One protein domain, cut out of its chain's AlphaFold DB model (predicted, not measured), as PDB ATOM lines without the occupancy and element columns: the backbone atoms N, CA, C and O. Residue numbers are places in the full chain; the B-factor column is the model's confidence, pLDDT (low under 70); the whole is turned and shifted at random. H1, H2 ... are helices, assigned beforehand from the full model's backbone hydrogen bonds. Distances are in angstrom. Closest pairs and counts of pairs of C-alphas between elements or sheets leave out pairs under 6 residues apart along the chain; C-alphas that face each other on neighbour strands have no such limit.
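Overview. This is residues 98 to 165 of the 165 residues of an uncharacterized protein of Bacteroidetes bacterium (UniProt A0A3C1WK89). Look first for one long helix, H3, with two short helices, H1 and H2, packed on its first part to make a small compact head. From there the rest of H3 sticks out as a long straight arm, residues 146 to 165, of which 146 to 162 belong to H3. The printed part has 68 residues, with three named helices in the order H1, H2, H3 and no named strand, and its class is all helix. The whole is extended, with a radius of gyration of the C-alphas of 17.4 A, and its outline is a rod of 59 by 18 by 14 A, its length made by the arm.

Along the chain. Find C-alpha 128 at (39.092, 337.132, 64.313); from there H3, residues 128 to 162, runs 50.9 A to C-alpha 162 at (-4.283, 322.433, 42.214). Go back along the chain to H2, residues 115 to 125, which is 15.6 A long from first to last C-alpha. Before it you find H1, residues 106 to 113, 10.9 A long, which begins at C-alpha 106 at (36.634, 330.412, 55.295).

Arrangement. Start at H3 and look at residues 130 to 142, the part of it that touches H1. The closest C-alphas of the two are those of Phe 107 and Ala 134, 4.3 A apart, and the helices run the same way at a steep tilt of 45 degrees. With residues 128 to 138 alone, H3 touches H2, the closest C-alphas being those of Ile 118 and Ala 134, 5.7 A apart. H2 and H3 form a helical hairpin, running opposite ways at a shallow tilt of 22 degrees. H1 and H2 form another helical hairpin and touch, with the C-alphas of Trp 109 and Gly 117 the closest at 4.8 A. They run opposite ways at a shallow tilt of 34 degrees, only just short of steep. Along the backbones of H1 and H2, every O i to N i+4 pair is within hydrogen-bond range; in H3 it is 30 of 31.

Size, cuts and confidence. The two C-alphas farthest apart are those of Gln 126 and Leu 165, 59.4 A. Set aside the free residues 146 to 165 and the body of 48 residues spans 27 by 18 by 15 A. The links H1 to H2 and H2 to H3 are both tight, and the printed part, residues 98 to 165, has no cut; Leu 165 is the chain's last residue. In the B-factor column you find a mean pLDDT of the printed part of 70.3, with 35 residues under 70, among them residues 98 to 104, 125 to 134 and 158 to 165.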
ATOM      1  N   PHE A  98      41.292 333.236  48.548       50.69
ATOM      2  CA  PHE A  98      42.296 332.192  48.816       50.69
ATOM      3  C   PHE A  98      42.995 332.321  50.179       50.69
ATOM      4  O   PHE A  98      43.784 331.451  50.530       50.69
ATOM      5  N   ASP A  99      42.661 333.342  50.973       57.44
ATOM      6  CA  ASP A  99      43.244 333.605  52.304       57.44
ATOM      7  C   ASP A  99      42.586 332.804  53.453       57.44
ATOM      8  O   ASP A  99      42.710 333.122  54.632       57.44
ATOM      9  N   GLY A 100      41.816 331.766  53.118       57.59
ATOM     10  CA  GLY A 100      41.167 330.910  54.108       57.59
ATOM     11  C   GLY A 100      42.061 329.744  54.552       57.59
ATOM     12  O   GLY A 100      42.982 329.348  53.827       57.59
ATOM     13  N   PRO A 101      41.798 329.138  55.724       53.41
ATOM     14  CA  PRO A 101      42.573 327.999  56.204       53.41
ATOM     15  C   PRO A 101      42.606 326.873  55.159       53.41
ATOM     16  O   PRO A 101      41.571 326.433  54.655       53.41
ATOM     17  N   ALA A 102      43.825 326.426  54.837       59.62
ATOM     18  CA  ALA A 102      44.138 325.448  53.788       59.62
ATOM     19  C   ALA A 102      43.878 325.905  52.331       59.62
ATOM     20  O   ALA A 102      43.739 325.061  51.445       59.62
ATOM     21  N   GLY A 103      43.832 327.216  52.059       63.06
ATOM     22  CA  GLY A 103      43.654 327.771  50.707       63.06
ATOM     23  C   GLY A 103      42.216 327.693  50.182       63.06
ATOM     24  O   GLY A 103      41.963 328.004  49.018       63.06
ATOM     25  N   ILE A 104      41.271 327.275  51.029       68.31
ATOM     26  CA  ILE A 104      39.834 327.250  50.746       68.31
ATOM     27  C   ILE A 104      39.185 328.385  51.541       68.31
ATOM     28  O   ILE A 104      39.431 328.478  52.746       68.31
ATOM     29  N   PRO A 105      38.333 329.223  50.922       70.12
ATOM     30  CA  PRO A 105      37.716 330.354  51.601       70.12
ATOM     31  C   PRO A 105      36.983 329.901  52.868       70.12
ATOM     32  O   PRO A 105      36.173 328.970  52.849       70.12
ATOM     33  N   SER A 106      37.232 330.611  53.966       67.00
ATOM     34  CA  SER A 106      36.634 330.412  55.295       67.00
ATOM     35  C   SER A 106      35.094 330.361  55.260       67.00
ATOM     36  O   SER A 106      34.465 329.644  56.039       67.00
ATOM     37  N   PHE A 107      34.475 331.022  54.278       67.88
ATOM     38  CA  PHE A 107      33.042 330.952  53.973       67.88
ATOM     39  C   PHE A 107      32.536 329.531  53.640       67.88
ATOM     40  O   PHE A 107      31.463 329.147  54.104       67.88
ATOM     41  N   LEU A 108      33.285 328.732  52.864       70.12
ATOM     42  CA  LEU A 108      32.859 327.378  52.469       70.12
ATOM     43  C   LEU A 108      32.852 326.422  53.667       70.12
ATOM     44  O   LEU A 108      31.944 325.598  53.798       70.12
ATOM     45  N   TRP A 109      33.819 326.584  54.571       67.56
ATOM     46  CA  TRP A 109      33.885 325.835  55.824       67.56
ATOM     47  C   TRP A 109      32.666 326.109  56.708       67.56
ATOM     48  O   TRP A 109      32.049 325.171  57.210       67.56
ATOM     49  N   GLY A 110      32.255 327.373  56.835       64.81
ATOM     50  CA  GLY A 110      31.038 327.736  57.565       64.81
ATOM     51  C   GLY A 110      29.740 327.297  56.876       64.81
ATOM     52  O   GLY A 110      28.790 326.915  57.554       64.81
ATOM     53  N   CYS A 111      29.694 327.306  55.542       73.19
ATOM     54  CA  CYS A 111      28.496 326.955  54.772       73.19
ATOM     55  C   CYS A 111      28.185 325.444  54.796       73.19
ATOM     56  O   CYS A 111      27.023 325.060  54.918       73.19
ATOM     57  N   VAL A 112      29.207 324.581  54.720       69.75
ATOM     58  CA  VAL A 112      29.028 323.116  54.613       69.75
ATOM     59  C   VAL A 112      29.044 322.417  55.977       69.75
ATOM     60  O   VAL A 112      28.273 321.486  56.197       69.75
ATOM     61  N   LEU A 113      29.903 322.858  56.903       68.62
ATOM     62  CA  LEU A 113      30.058 322.239  58.224       68.62
ATOM     63  C   LEU A 113      29.326 323.014  59.342       68.62
ATOM     64  O   LEU A 113      29.225 322.531  60.473       68.62
ATOM     65  N   GLY A 114      28.782 324.203  59.062       71.94
ATOM     66  CA  GLY A 114      28.039 325.002  60.038       71.94
ATOM     67  C   GLY A 114      28.889 325.370  61.257       71.94
ATOM     68  O   GLY A 114      30.017 325.851  61.132       71.94
ATOM     69  N   TRP A 115      28.365 325.096  62.455       70.06
ATOM     70  CA  TRP A 115      29.042 325.387  63.726       70.06
ATOM     71  C   TRP A 115      30.392 324.675  63.876       70.06
ATOM     72  O   TRP A 115      31.327 325.264  64.419       70.06
ATOM     73  N   ILE A 116      30.529 323.441  63.368       75.31
ATOM     74  CA  ILE A 116      31.800 322.709  63.465       75.31
ATOM     75  C   ILE A 116      32.850 323.283  62.500       75.31
ATOM     76  O   ILE A 116      34.036 323.300  62.819       75.31
ATOM     77  N   GLY A 117      32.419 323.833  61.359       68.38
ATOM     78  CA  GLY A 117      33.298 324.510  60.402       68.38
ATOM     79  C   GLY A 117      33.870 325.817  60.947       68.38
ATOM     80  O   GLY A 117      35.058 326.083  60.788       68.38
ATOM     81  N   ILE A 118      33.051 326.591  61.666       69.06
ATOM     82  CA  ILE A 118      33.490 327.813  62.358       69.06
ATOM     83  C   ILE A 118      34.537 327.485  63.432       69.06
ATOM     84  O   ILE A 118      35.538 328.191  63.544       69.06
ATOM     85  N   LEU A 119      34.346 326.393  64.181       73.12
ATOM     86  CA  LEU A 119      35.296 325.948  65.206       73.12
ATOM     87  C   LEU A 119      36.668 325.585  64.605       73.12
ATOM     88  O   LEU A 119      37.703 325.948  65.158       73.12
ATOM     89  N   ILE A 120      36.680 324.892  63.463       73.38
ATOM     90  CA  ILE A 120      37.915 324.494  62.769       73.38
ATOM     91  C   ILE A 120      38.678 325.722  62.258       73.38
ATOM     92  O   ILE A 120      39.885 325.823  62.471       73.38
ATOM     93  N   VAL A 121      37.982 326.679  61.635       71.00
ATOM     94  CA  VAL A 121      38.588 327.931  61.146       71.00
ATOM     95  C   VAL A 121      39.170 328.744  62.304       71.00
ATOM     96  O   VAL A 121      40.284 329.249  62.198       71.00
ATOM     97  N   TYR A 122      38.464 328.808  63.437       69.12
ATOM     98  CA  TYR A 122      38.940 329.504  64.632       69.12
ATOM     99  C   TYR A 122      40.238 328.897  65.194       69.12
ATOM    100  O   TYR A 122      41.155 329.631  65.555       69.12
ATOM    101  N   LEU A 123      40.345 327.564  65.231       75.88
ATOM    102  CA  LEU A 123      41.538 326.879  65.743       75.88
ATOM    103  C   LEU A 123      42.747 326.974  64.804       75.88
ATOM    104  O   LEU A 123      43.876 327.043  65.285       75.88
ATOM    105  N   VAL A 124      42.525 326.954  63.487       72.75
ATOM    106  CA  VAL A 124      43.611 326.962  62.491       72.75
ATOM    107  C   VAL A 124      44.124 328.369  62.220       72.75
ATOM    108  O   VAL A 124      45.332 328.563  62.107       72.75
ATOM    109  N   THR A 125      43.227 329.344  62.100       67.19
ATOM    110  CA  THR A 125      43.600 330.678  61.629       67.19
ATOM    111  C   THR A 125      43.913 331.636  62.776       67.19
ATOM    112  O   THR A 125      44.635 332.592  62.545       67.19
ATOM    113  N   GLN A 126      43.413 331.397  64.000       59.56
ATOM    114  CA  GLN A 126      43.569 332.253  65.199       59.56
ATOM    115  C   GLN A 126      43.279 333.762  65.016       59.56
ATOM    116  O   GLN A 126      43.362 334.519  65.978       59.56
ATOM    117  N   ASP A 127      42.848 334.195  63.831       61.34
ATOM    118  CA  ASP A 127      42.476 335.565  63.516       61.34
ATOM    119  C   ASP A 127      40.954 335.748  63.482       61.34
ATOM    120  O   ASP A 127      40.175 334.992  62.880       61.34
ATOM    121  N   SER A 128      40.514 336.816  64.149       62.16
ATOM    122  CA  SER A 128      39.092 337.132  64.313       62.16
ATOM    123  C   SER A 128      38.411 337.554  63.005       62.16
ATOM    124  O   SER A 128      37.192 337.425  62.885       62.16
ATOM    125  N   ASP A 129      39.173 338.009  62.008       67.50
ATOM    126  CA  ASP A 129      38.628 338.487  60.734       67.50
ATOM    127  C   ASP A 129      38.285 337.352  59.762       67.50
ATOM    128  O   ASP A 129      37.243 337.401  59.103       67.50
ATOM    129  N   GLU A 130      39.051 336.261  59.762       63.03
ATOM    130  CA  GLU A 130      38.724 335.053  58.992       63.03
ATOM    131  C   GLU A 130      37.568 334.259  59.623       63.03
ATOM    132  O   GLU A 130      36.729 333.676  58.928       63.03
ATOM    133  N   THR A 131      37.425 334.331  60.951       63.59
ATOM    134  CA  THR A 131      36.301 333.705  61.669       63.59
ATOM    135  C   THR A 131      34.961 334.380  61.333       63.59
ATOM    136  O   THR A 131      33.940 333.705  61.178       63.59
ATOM    137  N   LYS A 132      34.943 335.710  61.138       66.31
ATOM    138  CA  LYS A 132      33.734 336.451  60.722       66.31
ATOM    139  C   LYS A 132      33.261 336.027  59.332       66.31
ATOM    140  O   LYS A 132      32.058 335.873  59.122       66.31
ATOM    141  N   LYS A 133      34.187 335.783  58.399       68.88
ATOM    142  CA  LYS A 133      33.868 335.298  57.044       68.88
ATOM    143  C   LYS A 133      33.228 333.903  57.069       68.88
ATOM    144  O   LYS A 133      32.256 333.669  56.350       68.88
ATOM    145  N   ALA A 134      33.690 333.013  57.950       68.00
ATOM    146  CA  ALA A 134      33.053 331.711  58.173       68.00
ATOM    147  C   ALA A 134      31.636 331.836  58.767       68.00
ATOM    148  O   ALA A 134      30.726 331.105  58.372       68.00
ATOM    149  N   LEU A 135      31.414 332.801  59.665       73.50
ATOM    150  CA  LEU A 135      30.108 333.056  60.284       73.50
ATOM    151  C   LEU A 135      29.085 333.584  59.264       73.50
ATOM    152  O   LEU A 135      27.961 333.080  59.201       73.50
ATOM    153  N   TYR A 136      29.492 334.516  58.395       74.62
ATOM    154  CA  TYR A 136      28.669 334.945  57.257       74.62
ATOM    155  C   TYR A 136      28.349 333.783  56.307       74.62
ATOM    156  O   TYR A 136      27.227 333.706  55.806       74.62
ATOM    157  N   GLY A 137      29.285 332.847  56.119       69.19
ATOM    158  CA  GLY A 137      29.055 331.604  55.376       69.19
ATOM    159  C   GLY A 137      27.972 330.716  55.969       69.19
ATOM    160  O   GLY A 137      27.085 330.265  55.245       69.19
ATOM    161  N   CYS A 138      27.976 330.530  57.288       79.25
ATOM    162  CA  CYS A 138      26.920 329.786  57.972       79.25
ATOM    163  C   CYS A 138      25.557 330.491  57.858       79.25
ATOM    164  O   CYS A 138      24.542 329.835  57.624       79.25
ATOM    165  N   LEU A 139      25.522 331.822  57.998       79.81
ATOM    166  CA  LEU A 139      24.280 332.595  57.945       79.81
ATOM    167  C   LEU A 139      23.652 332.581  56.543       79.81
ATOM    168  O   LEU A 139      22.452 332.338  56.410       79.81
ATOM    169  N   ILE A 140      24.463 332.791  55.499       80.75
ATOM    170  CA  ILE A 140      24.000 332.695  54.108       80.75
ATOM    171  C   ILE A 140      23.591 331.258  53.772       80.75
ATOM    172  O   ILE A 140      22.545 331.069  53.154       80.75
ATOM    173  N   GLY A 141      24.366 330.250  54.188       77.44
ATOM    174  CA  GLY A 141      24.053 328.846  53.915       77.44
ATOM    175  C   GLY A 141      22.697 328.444  54.491       77.44
ATOM    176  O   GLY A 141      21.863 327.866  53.790       77.44
ATOM    177  N   TRP A 142      22.428 328.840  55.739       80.62
ATOM    178  CA  TRP A 142      21.138 328.593  56.381       80.62
ATOM    179  C   TRP A 142      20.002 329.387  55.724       80.62
ATOM    180  O   TRP A 142      18.934 328.831  55.478       80.62
ATOM    181  N   GLY A 143      20.239 330.654  55.370       84.00
ATOM    182  CA  GLY A 143      19.254 331.497  54.691       84.00
ATOM    183  C   GLY A 143      18.844 330.963  53.316       84.00
ATOM    184  O   GLY A 143      17.654 330.839  53.028       84.00
ATOM    185  N   VAL A 144      19.815 330.587  52.480       81.12
ATOM    186  CA  VAL A 144      19.563 330.038  51.137       81.12
ATOM    187  C   VAL A 144      18.922 328.651  51.225       81.12
ATOM    188  O   VAL A 144      17.955 328.380  50.512       81.12
ATOM    189  N   GLY A 145      19.399 327.790  52.131       79.62
ATOM    190  CA  GLY A 145      18.808 326.470  52.358       79.62
ATOM    191  C   GLY A 145      17.357 326.550  52.836       79.62
ATOM    192  O   GLY A 145      16.493 325.840  52.321       79.62
ATOM    193  N   PHE A 146      17.061 327.461  53.765       84.75
ATOM    194  CA  PHE A 146      15.703 327.693  54.257       84.75
ATOM    195  C   PHE A 146      14.776 328.242  53.165       84.75
ATOM    196  O   PHE A 146      13.637 327.790  53.033       84.75
ATOM    197  N   LEU A 147      15.270 329.168  52.337       87.06
ATOM    198  CA  LEU A 147      14.512 329.724  51.217       87.06
ATOM    199  C   LEU A 147      14.159 328.648  50.179       87.06
ATOM    200  O   LEU A 147      13.006 328.558  49.754       87.06
ATOM    201  N   LEU A 148      15.121 327.798  49.808       84.62
ATOM    202  CA  LEU A 148      14.885 326.674  48.898       84.62
ATOM    203  C   LEU A 148      13.928 325.641  49.498       84.62
ATOM    204  O   LEU A 148      13.072 325.123  48.783       84.62
ATOM    205  N   TYR A 149      14.024 325.370  50.803       82.69
ATOM    206  CA  TYR A 149      13.087 324.489  51.498       82.69
ATOM    207  C   TYR A 149      11.654 325.034  51.461       82.69
ATOM    208  O   TYR A 149      10.732 324.283  51.145       82.69
ATOM    209  N   LEU A 150      11.455 326.332  51.718       85.62
ATOM    210  CA  LEU A 150      10.133 326.956  51.619       85.62
ATOM    211  C   LEU A 150       9.593 326.942  50.190       85.62
ATOM    212  O   LEU A 150       8.433 326.587  49.998       85.62
ATOM    213  N   LEU A 151      10.416 327.266  49.190       86.38
ATOM    214  CA  LEU A 151      10.012 327.174  47.785       86.38
ATOM    215  C   LEU A 151       9.615 325.745  47.411       86.38
ATOM    216  O   LEU A 151       8.569 325.541  46.800       86.38
ATOM    217  N   PHE A 152      10.394 324.749  47.828       85.38
ATOM    218  CA  PHE A 152      10.068 323.343  47.612       85.38
ATOM    219  C   PHE A 152       8.741 322.955  48.280       85.38
ATOM    220  O   PHE A 152       7.899 322.311  47.654       85.38
ATOM    221  N   TRP A 153       8.510 323.389  49.521       82.75
ATOM    222  CA  TRP A 153       7.266 323.120  50.241       82.75
ATOM    223  C   TRP A 153       6.058 323.784  49.574       82.75
ATOM    224  O   TRP A 153       5.030 323.135  49.403       82.75
ATOM    225  N   VAL A 154       6.192 325.042  49.143       83.88
ATOM    226  CA  VAL A 154       5.153 325.795  48.423       83.88
ATOM    227  C   VAL A 154       4.855 325.170  47.063       83.88
ATOM    228  O   VAL A 154       3.689 325.057  46.702       83.88
ATOM    229  N   VAL A 155       5.865 324.709  46.324       82.25
ATOM    230  CA  VAL A 155       5.660 324.014  45.045       82.25
ATOM    231  C   VAL A 155       4.948 322.679  45.264       82.25
ATOM    232  O   VAL A 155       3.979 322.390  44.573       82.25
ATOM    233  N   ILE A 156       5.352 321.877  46.251       78.50
ATOM    234  CA  ILE A 156       4.722 320.575  46.525       78.50
ATOM    235  C   ILE A 156       3.283 320.739  47.041       78.50
ATOM    236  O   ILE A 156       2.373 320.090  46.524       78.50
ATOM    237  N   PHE A 157       3.051 321.603  48.036       71.25
ATOM    238  CA  PHE A 157       1.715 321.818  48.604       71.25
ATOM    239  C   PHE A 157       0.805 322.645  47.694       71.25
ATOM    240  O   PHE A 157      -0.386 322.357  47.604       71.25
ATOM    241  N   GLY A 158       1.349 323.628  46.977       69.69
ATOM    242  CA  GLY A 158       0.609 324.410  45.989       69.69
ATOM    243  C   GLY A 158       0.168 323.558  44.800       69.69
ATOM    244  O   GLY A 158      -0.978 323.649  44.370       69.69
ATOM    245  N   ASN A 159       1.028 322.651  44.328       62.59
ATOM    246  CA  ASN A 159       0.670 321.717  43.263       62.59
ATOM    247  C   ASN A 159      -0.290 320.612  43.750       62.59
ATOM    248  O   ASN A 159      -1.104 320.123  42.972       62.59
ATOM    249  N   ALA A 160      -0.256 320.253  45.042       60.03
ATOM    250  CA  ALA A 160      -1.242 319.354  45.647       60.03
ATOM    251  C   ALA A 160      -2.643 319.990  45.761       60.03
ATOM    252  O   ALA A 160      -3.633 319.286  45.587       60.03
ATOM    253  N   ALA A 161      -2.736 321.304  46.002       56.97
ATOM    254  CA  ALA A 161      -4.010 322.031  46.052       56.97
ATOM    255  C   ALA A 161      -4.652 322.222  44.661       56.97
ATOM    256  O   ALA A 161      -5.874 322.254  44.541       56.97
ATOM    257  N   LEU A 162      -3.833 322.304  43.607       54.84
ATOM    258  CA  LEU A 162      -4.283 322.433  42.214       54.84
ATOM    259  C   LEU A 162      -4.785 321.111  41.604       54.84
ATOM    260  O   LEU A 162      -5.537 321.143  40.641       54.84
ATOM    261  N   TRP A 163      -4.401 319.960  42.168       50.31
ATOM    262  CA  TRP A 163      -4.876 318.628  41.752       50.31
ATOM    263  C   TRP A 163      -6.128 318.148  42.511       50.31
ATOM    264  O   TRP A 163      -6.622 317.054  42.241       50.31
ATOM    265  N   SER A 164      -6.617 318.927  43.486       53.00
ATOM    266  CA  SER A 164      -7.818 318.618  44.280       53.00
ATOM    267  C   SER A 164      -9.050 319.463  43.926       53.00
ATOM    268  O   SER A 164     -10.054 319.365  44.634       53.00
ATOM    269  N   LEU A 165      -8.964 320.300  42.884       49.88
ATOM    270  CA  LEU A 165     -10.080 321.041  42.281       49.88
ATOM    271  C   LEU A 165     -10.487 320.367  40.965       49.88
ATOM    272  O   LEU A 165     -11.707 320.316  40.698       49.88
TER     273      LEU A 165